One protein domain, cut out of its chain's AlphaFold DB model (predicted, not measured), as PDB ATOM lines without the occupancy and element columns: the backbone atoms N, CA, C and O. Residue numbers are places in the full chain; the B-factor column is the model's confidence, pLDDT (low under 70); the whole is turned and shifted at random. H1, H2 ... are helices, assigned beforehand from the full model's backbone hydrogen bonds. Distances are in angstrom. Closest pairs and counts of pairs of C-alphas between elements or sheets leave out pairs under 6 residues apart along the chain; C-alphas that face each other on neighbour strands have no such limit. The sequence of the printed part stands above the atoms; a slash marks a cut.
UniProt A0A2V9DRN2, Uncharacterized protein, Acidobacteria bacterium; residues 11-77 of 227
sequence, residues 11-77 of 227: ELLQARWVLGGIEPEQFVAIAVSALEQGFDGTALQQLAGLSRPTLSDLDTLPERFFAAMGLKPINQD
ATOM      1  N   GLU A  11      43.120 122.413  43.111       95.31
ATOM      2  CA  GLU A  11      44.031 122.959  42.116       95.31
ATOM      3  C   GLU A  11      43.534 124.291  41.540       95.31
ATOM      4  O   GLU A  11      44.341 125.210  41.363       95.31
ATOM      5  N   LEU A  12      42.223 124.415  41.290       95.00
ATOM      6  CA  LEU A  12      41.597 125.678  40.878       95.00
ATOM      7  C   LEU A  12      41.566 126.691  42.025       95.00
ATOM      8  O   LEU A  12      41.820 127.875  41.803       95.00
ATOM      9  N   LEU A  13      41.291 126.234  43.250       95.62
ATOM     10  CA  LEU A  13      41.312 127.095  44.432       95.62
ATOM     11  C   LEU A  13      42.705 127.670  44.686       95.62
ATOM     12  O   LEU A  13      42.834 128.869  44.912       95.62
ATOM     13  N   GLN A  14      43.752 126.848  44.581       97.12
ATOM     14  CA  GLN A  14      45.129 127.318  44.719       97.12
ATOM     15  C   GLN A  14      45.474 128.354  43.649       97.12
ATOM     16  O   GLN A  14      46.083 129.376  43.960       97.12
ATOM     17  N   ALA A  15      45.063 128.121  42.400       97.88
ATOM     18  CA  ALA A  15      45.310 129.071  41.325       97.88
ATOM     19  C   ALA A  15      44.617 130.419  41.580       97.88
ATOM     20  O   ALA A  15      45.258 131.462  41.467       97.88
ATOM     21  N   ARG A  16      43.343 130.416  41.992       96.94
ATOM     22  CA  ARG A  16      42.619 131.653  42.330       96.94
ATOM     23  C   ARG A  16      43.207 132.346  43.558       96.94
ATOM     24  O   ARG A  16      43.339 133.563  43.538       96.94
ATOM     25  N   TRP A  17      43.631 131.607  44.585       96.12
ATOM     26  CA  TRP A  17      44.315 132.185  45.749       96.12
ATOM     27  C   TRP A  17      45.582 132.944  45.353       96.12
ATOM     28  O   TRP A  17      45.734 134.110  45.700       96.12
ATOM     29  N   VAL A  18      46.462 132.308  44.575       97.19
ATOM     30  CA  VAL A  18      47.740 132.901  44.141       97.19
ATOM     31  C   VAL A  18      47.536 134.163  43.295       97.19
ATOM     32  O   VAL A  18      48.382 135.058  43.292       97.19
ATOM     33  N   LEU A  19      46.402 134.258  42.599       97.12
ATOM     34  CA  LEU A  19      46.018 135.431  41.816       97.12
ATOM     35  C   LEU A  19      45.221 136.474  42.622       97.12
ATOM     36  O   LEU A  19      44.892 137.522  42.080       97.12
ATOM     37  N   GLY A  20      44.919 136.222  43.898       95.56
ATOM     38  CA  GLY A  20      44.130 137.127  44.741       95.56
ATOM     39  C   GLY A  20      42.626 137.107  44.447       95.56
ATOM     40  O   GLY A  20      41.921 138.048  44.783       95.56
ATOM     41  N   GLY A  21      42.120 136.052  43.805       95.06
ATOM     42  CA  GLY A  21      40.705 135.885  43.468       95.06
ATOM     43  C   GLY A  21      39.846 135.232  44.549       95.06
ATOM     44  O   GLY A  21      38.682 134.937  44.276       95.06
ATOM     45  N   ILE A  22      40.403 134.963  45.732       95.31
ATOM     46  CA  ILE A  22      39.669 134.427  46.884       95.31
ATOM     47  C   ILE A  22      39.772 135.434  48.023       95.31
ATOM     48  O   ILE A  22      40.867 135.714  48.509       95.31
ATOM     49  N   GLU A  23      38.624 135.944  48.460       94.25
ATOM     50  CA  GLU A  23      38.549 136.828  49.622       94.25
ATOM     51  C   GLU A  23      38.856 136.041  50.905       94.25
ATOM     52  O   GLU A  23      38.452 134.875  51.017       94.25
ATOM     53  N   PRO A  24      39.511 136.645  51.912       93.94
ATOM     54  CA  PRO A  24      39.855 135.942  53.141       93.94
ATOM     55  C   PRO A  24      38.670 135.245  53.823       93.94
ATOM     56  O   PRO A  24      38.790 134.113  54.289       93.94
ATOM     57  N   GLU A  25      37.487 135.856  53.818       93.75
ATOM     58  CA  GLU A  25      36.287 135.269  54.412       93.75
ATOM     59  C   GLU A  25      35.770 134.042  53.654       93.75
ATOM     60  O   GLU A  25      35.124 133.173  54.248       93.75
ATOM     61  N   GLN A  26      36.068 133.927  52.358       94.25
ATOM     62  CA  GLN A  26      35.685 132.760  51.566       94.25
ATOM     63  C   GLN A  26      36.467 131.511  51.988       94.25
ATOM     64  O   GLN A  26      35.927 130.407  51.879       94.25
ATOM     65  N   PHE A  27      37.679 131.659  52.541       92.31
ATOM     66  CA  PHE A  27      38.455 130.519  53.042       92.31
ATOM     67  C   PHE A  27      37.757 129.763  54.164       92.31
ATOM     68  O   PHE A  27      37.929 128.552  54.257       92.31
ATOM     69  N   VAL A  28      36.941 130.435  54.982       94.00
ATOM     70  CA  VAL A  28      36.187 129.767  56.053       94.00
ATOM     71  C   VAL A  28      35.208 128.760  55.448       94.00
ATOM     72  O   VAL A  28      35.220 127.585  55.803       94.00
ATOM     73  N   ALA A  29      34.406 129.197  54.473       93.38
ATOM     74  CA  ALA A  29      33.440 128.332  53.797       93.38
ATOM     75  C   ALA A  29      34.127 127.214  52.993       93.38
ATOM     76  O   ALA A  29      33.673 126.070  53.006       93.38
ATOM     77  N   ILE A  30      35.245 127.530  52.334       94.44
ATOM     78  CA  ILE A  30      36.061 126.557  51.598       94.44
ATOM     79  C   ILE A  30      36.627 125.490  52.547       94.44
ATOM     80  O   ILE A  30      36.558 124.302  52.238       94.44
ATOM     81  N   ALA A  31      37.154 125.888  53.708       94.00
ATOM     82  CA  ALA A  31      37.716 124.969  54.691       94.00
ATOM     83  C   ALA A  31      36.649 124.057  55.307       94.00
ATOM     84  O   ALA A  31      36.881 122.855  55.421       94.00
ATOM     85  N   VAL A  32      35.469 124.595  55.634       93.38
ATOM     86  CA  VAL A  32      34.320 123.792  56.088       93.38
ATOM     87  C   VAL A  32      33.930 122.763  55.026       93.38
ATOM     88  O   VAL A  32      33.841 121.578  55.332       93.38
ATOM     89  N   SER A  33      33.794 123.182  53.764       92.50
ATOM     90  CA  SER A  33      33.442 122.264  52.675       92.50
ATOM     91  C   SER A  33      34.510 121.190  52.431       92.50
ATOM     92  O   SER A  33      34.177 120.046  52.128       92.50
ATOM     93  N   ALA A  34      35.794 121.526  52.591       92.38
ATOM     94  CA  ALA A  34      36.877 120.553  52.498       92.38
ATOM     95  C   ALA A  34      36.784 119.497  53.616       92.38
ATOM     96  O   ALA A  34      36.896 118.304  53.335       92.38
ATOM     97  N   LEU A  35      36.516 119.916  54.861       92.44
ATOM     98  CA  LEU A  35      36.305 118.996  55.987       92.44
ATOM     99  C   LEU A  35      35.110 118.061  55.741       92.44
ATOM    100  O   LEU A  35      35.208 116.856  55.965       92.44
ATOM    101  N   GLU A  36      34.001 118.588  55.219       92.56
ATOM    102  CA  GLU A  36      32.811 117.799  54.862       92.56
ATOM    103  C   GLU A  36      33.084 116.773  53.751       92.56
ATOM    104  O   GLU A  36      32.480 115.702  53.731       92.56
ATOM    105  N   GLN A  37      34.023 117.071  52.849       90.00
ATOM    106  CA  GLN A  37      34.472 116.170  51.780       90.00
ATOM    107  C   GLN A  37      35.536 115.158  52.242       90.00
ATOM    108  O   GLN A  37      36.030 114.371  51.435       90.00
ATOM    109  N   GLY A  38      35.875 115.142  53.534       90.88
ATOM    110  CA  GLY A  38      36.798 114.175  54.128       90.88
ATOM    111  C   GLY A  38      38.272 114.570  54.050       90.88
ATOM    112  O   GLY A  38      39.127 113.759  54.408       90.88
ATOM    113  N   PHE A  39      38.589 115.794  53.616       89.94
ATOM    114  CA  PHE A  39      39.922 116.345  53.842       89.94
ATOM    115  C   PHE A  39      40.100 116.625  55.336       89.94
ATOM    116  O   PHE A  39      39.168 117.052  56.010       89.94
ATOM    117  N   ASP A  40      41.303 116.418  55.860       89.12
ATOM    118  CA  ASP A  40      41.621 116.698  57.260       89.12
ATOM    119  C   ASP A  40      42.996 117.363  57.370       89.12
ATOM    120  O   ASP A  40      43.851 117.251  56.490       89.12
ATOM    121  N   GLY A  41      43.201 118.098  58.456       90.19
ATOM    122  CA  GLY A  41      44.441 118.790  58.748       90.19
ATOM    123  C   GLY A  41      44.224 119.985  59.665       90.19
ATOM    124  O   GLY A  41      43.224 120.697  59.582       90.19
ATOM    125  N   THR A  42      45.213 120.263  60.515       94.06
ATOM    126  CA  THR A  42      45.139 121.364  61.488       94.06
ATOM    127  C   THR A  42      44.876 122.717  60.822       94.06
ATOM    128  O   THR A  42      44.142 123.525  61.374       94.06
ATOM    129  N   ALA A  43      45.422 122.964  59.626       93.88
ATOM    130  CA  ALA A  43      45.189 124.216  58.900       93.88
ATOM    131  C   ALA A  43      43.727 124.371  58.442       93.88
ATOM    132  O   ALA A  43      43.175 125.461  58.559       93.88
ATOM    133  N   LEU A  44      43.083 123.286  57.989       93.06
ATOM    134  CA  LEU A  44      41.661 123.294  57.621       93.06
ATOM    135  C   LEU A  44      40.792 123.596  58.845       93.06
ATOM    136  O   LEU A  44      39.926 124.462  58.786       93.06
ATOM    137  N   GLN A  45      41.059 122.925  59.967       94.25
ATOM    138  CA  GLN A  45      40.325 123.137  61.220       94.25
ATOM    139  C   GLN A  45      40.506 124.568  61.752       94.25
ATOM    140  O   GLN A  45      39.543 125.185  62.201       94.25
ATOM    141  N   GLN A  46      41.725 125.115  61.661       95.81
ATOM    142  CA  GLN A  46      42.017 126.504  62.026       95.81
ATOM    143  C   GLN A  46      41.228 127.485  61.154       95.81
ATOM    144  O   GLN A  46      40.536 128.334  61.704       95.81
ATOM    145  N   LEU A  47      41.275 127.334  59.826       95.06
ATOM    146  CA  LEU A  47      40.533 128.184  58.888       95.06
ATOM    147  C   LEU A  47      39.016 128.108  59.104       95.06
ATOM    148  O   LEU A  47      38.352 129.140  59.121       95.06
ATOM    149  N   ALA A  48      38.473 126.908  59.320       94.69
ATOM    150  CA  ALA A  48      37.049 126.701  59.581       94.69
ATOM    151  C   ALA A  48      36.583 127.334  60.907       94.69
ATOM    152  O   ALA A  48      35.407 127.664  61.052       94.69
ATOM    153  N   GLY A  49      37.494 127.510  61.870       95.38
ATOM    154  CA  GLY A  49      37.220 128.155  63.154       95.38
ATOM    155  C   GLY A  49      37.290 129.686  63.135       95.38
ATOM    156  O   GLY A  49      36.931 130.313  64.134       95.38
ATOM    157  N   LEU A  50      37.749 130.306  62.042       95.69
ATOM    158  CA  LEU A  50      37.834 131.764  61.936       95.69
ATOM    159  C   LEU A  50      36.450 132.392  61.721       95.69
ATOM    160  O   LEU A  50      35.563 131.818  61.092       95.69
ATOM    161  N   SER A  51      36.280 133.626  62.199       93.75
ATOM    162  CA  SER A  51      35.087 134.433  61.945       93.75
ATOM    163  C   SER A  51      35.488 135.730  61.258       93.75
ATOM    164  O   SER A  51      36.141 136.569  61.870       93.75
ATOM    165  N   ARG A  52      35.092 135.879  59.986       92.88
ATOM    166  CA  ARG A  52      35.393 137.050  59.140       92.88
ATOM    167  C   ARG A  52      36.887 137.440  59.155       92.88
ATOM    168  O   ARG A  52      37.200 138.577  59.508       92.88
ATOM    169  N   PRO A  53      37.800 136.501  58.841       95.75
ATOM    170  CA  PRO A  53      39.229 136.782  58.870       95.75
ATOM    171  C   PRO A  53      39.603 137.854  57.849       95.75
ATOM    172  O   PRO A  53      39.010 137.938  56.779       95.75
ATOM    173  N   THR A  54      40.622 138.637  58.173       95.19
ATOM    174  CA  THR A  54      41.344 139.498  57.238       95.19
ATOM    175  C   THR A  54      42.523 138.744  56.625       95.19
ATOM    176  O   THR A  54      42.895 137.663  57.080       95.19
ATOM    177  N   LEU A  55      43.184 139.344  55.631       92.00
ATOM    178  CA  LEU A  55      44.402 138.773  55.048       92.00
ATOM    179  C   LEU A  55      45.498 138.521  56.100       92.00
ATOM    180  O   LEU A  55      46.209 137.525  56.023       92.00
ATOM    181  N   SER A  56      45.606 139.397  57.106       93.19
ATOM    182  CA  SER A  56      46.588 139.240  58.184       93.19
ATOM    183  C   SER A  56      46.256 138.080  59.122       93.19
ATOM    184  O   SER A  56      47.175 137.508  59.700       93.19
ATOM    185  N   ASP A  57      44.975 137.743  59.286       94.31
ATOM    186  CA  ASP A  57      44.545 136.632  60.142       94.31
ATOM    187  C   ASP A  57      44.817 135.273  59.487       94.31
ATOM    188  O   ASP A  57      44.945 134.264  60.180       94.31
ATOM    189  N   LEU A  58      44.904 135.241  58.151       93.88
ATOM    190  CA  LEU A  58      45.218 134.028  57.408       93.88
ATOM    191  C   LEU A  58      46.689 133.627  57.543       93.88
ATOM    192  O   LEU A  58      46.963 132.432  57.605       93.88
ATOM    193  N   ASP A  59      47.616 134.588  57.612       93.19
ATOM    194  CA  ASP A  59      49.066 134.340  57.666       93.19
ATOM    195  C   ASP A  59      49.494 133.245  56.659       93.19
ATOM    196  O   ASP A  59      49.325 133.418  55.456       93.19
ATOM    197  N   THR A  60      49.987 132.102  57.142       94.50
ATOM    198  CA  THR A  60      50.452 130.953  56.347       94.50
ATOM    199  C   THR A  60      49.417 129.826  56.238       94.50
ATOM    200  O   THR A  60      49.719 128.712  55.789       94.50
ATOM    201  N   LEU A  61      48.191 130.051  56.727       95.56
ATOM    202  CA  LEU A  61      47.130 129.043  56.736       95.56
ATOM    203  C   LEU A  61      46.745 128.578  55.327       95.56
ATOM    204  O   LEU A  61      46.607 127.365  55.169       95.56
ATOM    205  N   PRO A  62      46.612 129.446  54.304       94.94
ATOM    206  CA  PRO A  62      46.295 129.014  52.943       94.94
ATOM    207  C   PRO A  62      47.356 128.080  52.345       94.94
ATOM    208  O   PRO A  62      47.018 127.035  51.790       94.94
ATOM    209  N   GLU A  63      48.648 128.370  52.516       94.56
ATOM    210  CA  GLU A  63      49.736 127.511  52.030       94.56
ATOM    211  C   GLU A  63      49.707 126.147  52.721       94.56
ATOM    212  O   GLU A  63      49.829 125.107  52.071       94.56
ATOM    213  N   ARG A  64      49.493 126.138  54.043       95.50
ATOM    214  CA  ARG A  64      49.372 124.904  54.833       95.50
ATOM    215  C   ARG A  64      48.110 124.117  54.477       95.50
ATOM    216  O   ARG A  64      48.146 122.889  54.476       95.50
ATOM    217  N   PHE A  65      47.016 124.805  54.160       94.62
ATOM    218  CA  PHE A  65      45.766 124.229  53.674       94.62
ATOM    219  C   PHE A  65      45.976 123.497  52.345       94.62
ATOM    220  O   PHE A  65      45.642 122.318  52.244       94.62
ATOM    221  N   PHE A  66      46.620 124.129  51.360       95.69
ATOM    222  CA  PHE A  66      46.918 123.481  50.079       95.69
ATOM    223  C   PHE A  66      47.936 122.341  50.226       95.69
ATOM    224  O   PHE A  66      47.782 121.297  49.591       95.69
ATOM    225  N   ALA A  67      48.931 122.490  51.107       94.38
ATOM    226  CA  ALA A  67      49.883 121.425  51.409       94.38
ATOM    227  C   ALA A  67      49.208 120.196  52.045       94.38
ATOM    228  O   ALA A  67      49.556 119.067  51.700       94.38
ATOM    229  N   ALA A  68      48.212 120.392  52.919       91.12
ATOM    230  CA  ALA A  68      47.416 119.300  53.491       91.12
ATOM    231  C   ALA A  68      46.605 118.538  52.423       91.12
ATOM    232  O   ALA A  68      46.341 117.350  52.583       91.12
ATOM    233  N   MET A  69      46.286 119.187  51.298       90.88
ATOM    234  CA  MET A  69      45.674 118.558  50.119       90.88
ATOM    235  C   MET A  69      46.697 117.964  49.139       90.88
ATOM    236  O   MET A  69      46.334 117.556  48.037       90.88
ATOM    237  N   GLY A  70      47.981 117.926  49.504       93.25
ATOM    238  CA  GLY A  70      49.053 117.379  48.673       93.25
ATOM    239  C   GLY A  70      49.543 118.308  47.559       93.25
ATOM    240  O   GLY A  70      50.308 117.870  46.697       93.25
ATOM    241  N   LEU A  71      49.140 119.582  47.556       95.62
ATOM    242  CA  LEU A  71      49.575 120.538  46.542       95.62
ATOM    243  C   LEU A  71      50.906 121.188  46.916       95.62
ATOM    244  O   LEU A  71      51.185 121.502  48.073       95.62
ATOM    245  N   LYS A  72      51.723 121.444  45.894       96.69
ATOM    246  CA  LYS A  72      52.941 122.250  46.009       96.69
ATOM    247  C   LYS A  72      52.612 123.722  45.758       96.69
ATOM    248  O   LYS A  72      51.700 123.984  44.975       96.69
ATOM    249  N   PRO A  73      53.337 124.673  46.372       96.69
ATOM    250  CA  PRO A  73      53.223 126.083  46.019       96.69
ATOM    251  C   PRO A  73      53.448 126.299  44.519       96.69
ATOM    252  O   PRO A  73      54.278 125.614  43.920       96.69
ATOM    253  N   ILE A  74      52.718 127.255  43.947       97.38
ATOM    254  CA  ILE A  74      52.834 127.665  42.546       97.38
ATOM    255  C   ILE A  74      53.020 129.179  42.453       97.38
ATOM    256  O   ILE A  74      52.623 129.911  43.363       97.38
ATOM    257  N   ASN A  75      53.599 129.650  41.352       97.25
ATOM    258  CA  ASN A  75      53.668 131.077  41.030       97.25
ATOM    259  C   ASN A  75      52.452 131.543  40.195       97.25
ATOM    260  O   ASN A  75      51.580 130.751  39.832       97.25
ATOM    261  N   GLN A  76      52.381 132.845  39.894       97.19
ATOM    262  CA  GLN A  76      51.261 133.429  39.144       97.19
ATOM    263  C   GLN A  76      51.142 132.893  37.709       97.19
ATOM    264  O   GLN A  76      50.027 132.639  37.252       97.19
ATOM    265  N   ASP A  77      52.254 132.661  37.010       96.69
ATOM    266  CA  ASP A  77      52.231 132.139  35.637       96.69
ATOM    267  C   ASP A  77      51.698 130.700  35.602       96.69
ATOM    268  O   ASP A  77      50.868 130.350  34.759       96.69
TER     269      ASP A  77
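AT A GLANCE: This is residues 11 to 77 of the 227 residues of an uncharacterized protein of Acidobacteria bacterium (UniProt A0A2V9DRN2). What shape is this? H2 and H5 run the same way, and H3 slants across from one to the other and packs on both; H1 lies near H5, and short H4 sits toward one end. What makes it up? The all-helix printed part has 67 residues with five named helices, H1 to H5 in order; it is compact, with a radius of gyration of the C-alphas of 10.9 A and spans of 31 by 24 by 16 A.

IN THESE COORDINATES: Where does H1 lie? H1, residues 11 to 18, begins at C-alpha 11 (44.031, 122.959, 42.116) and is 10.8 A long. What follows? H2 is residues 26 to 36, 15.6 A, H3 42 to 48, H4 55 to 58, and H5 61 to 68, 10.3 A, ending at C-alpha 68 (47.416, 119.300, 53.491).

HOW THE PARTS SIT: What does H1 approach? H1 is close to H5 but not clearly touching, the closest C-alphas, Gln 14 and Phe 66, 6.8 A apart. What touches? H3 touches H2 at a steep tilt of 61 degrees, closest C-alphas Val 28 and Ala 48 at 4.8 A, and H5 at 52 degrees, Ala 43 and Phe 65 at 5.3 A. And the backbones? Every O i to N i+4 pair is within hydrogen-bond range in H1, H2, H3 and H5; H4 is too short for one.

THE WHOLE: How large is it? The C-alphas farthest apart, Gly 49 and Asp 77, are 31.6 A apart. Is it continuous and confident? The printed part has no cut and no long link, and no printed residue is under 70 in pLDDT.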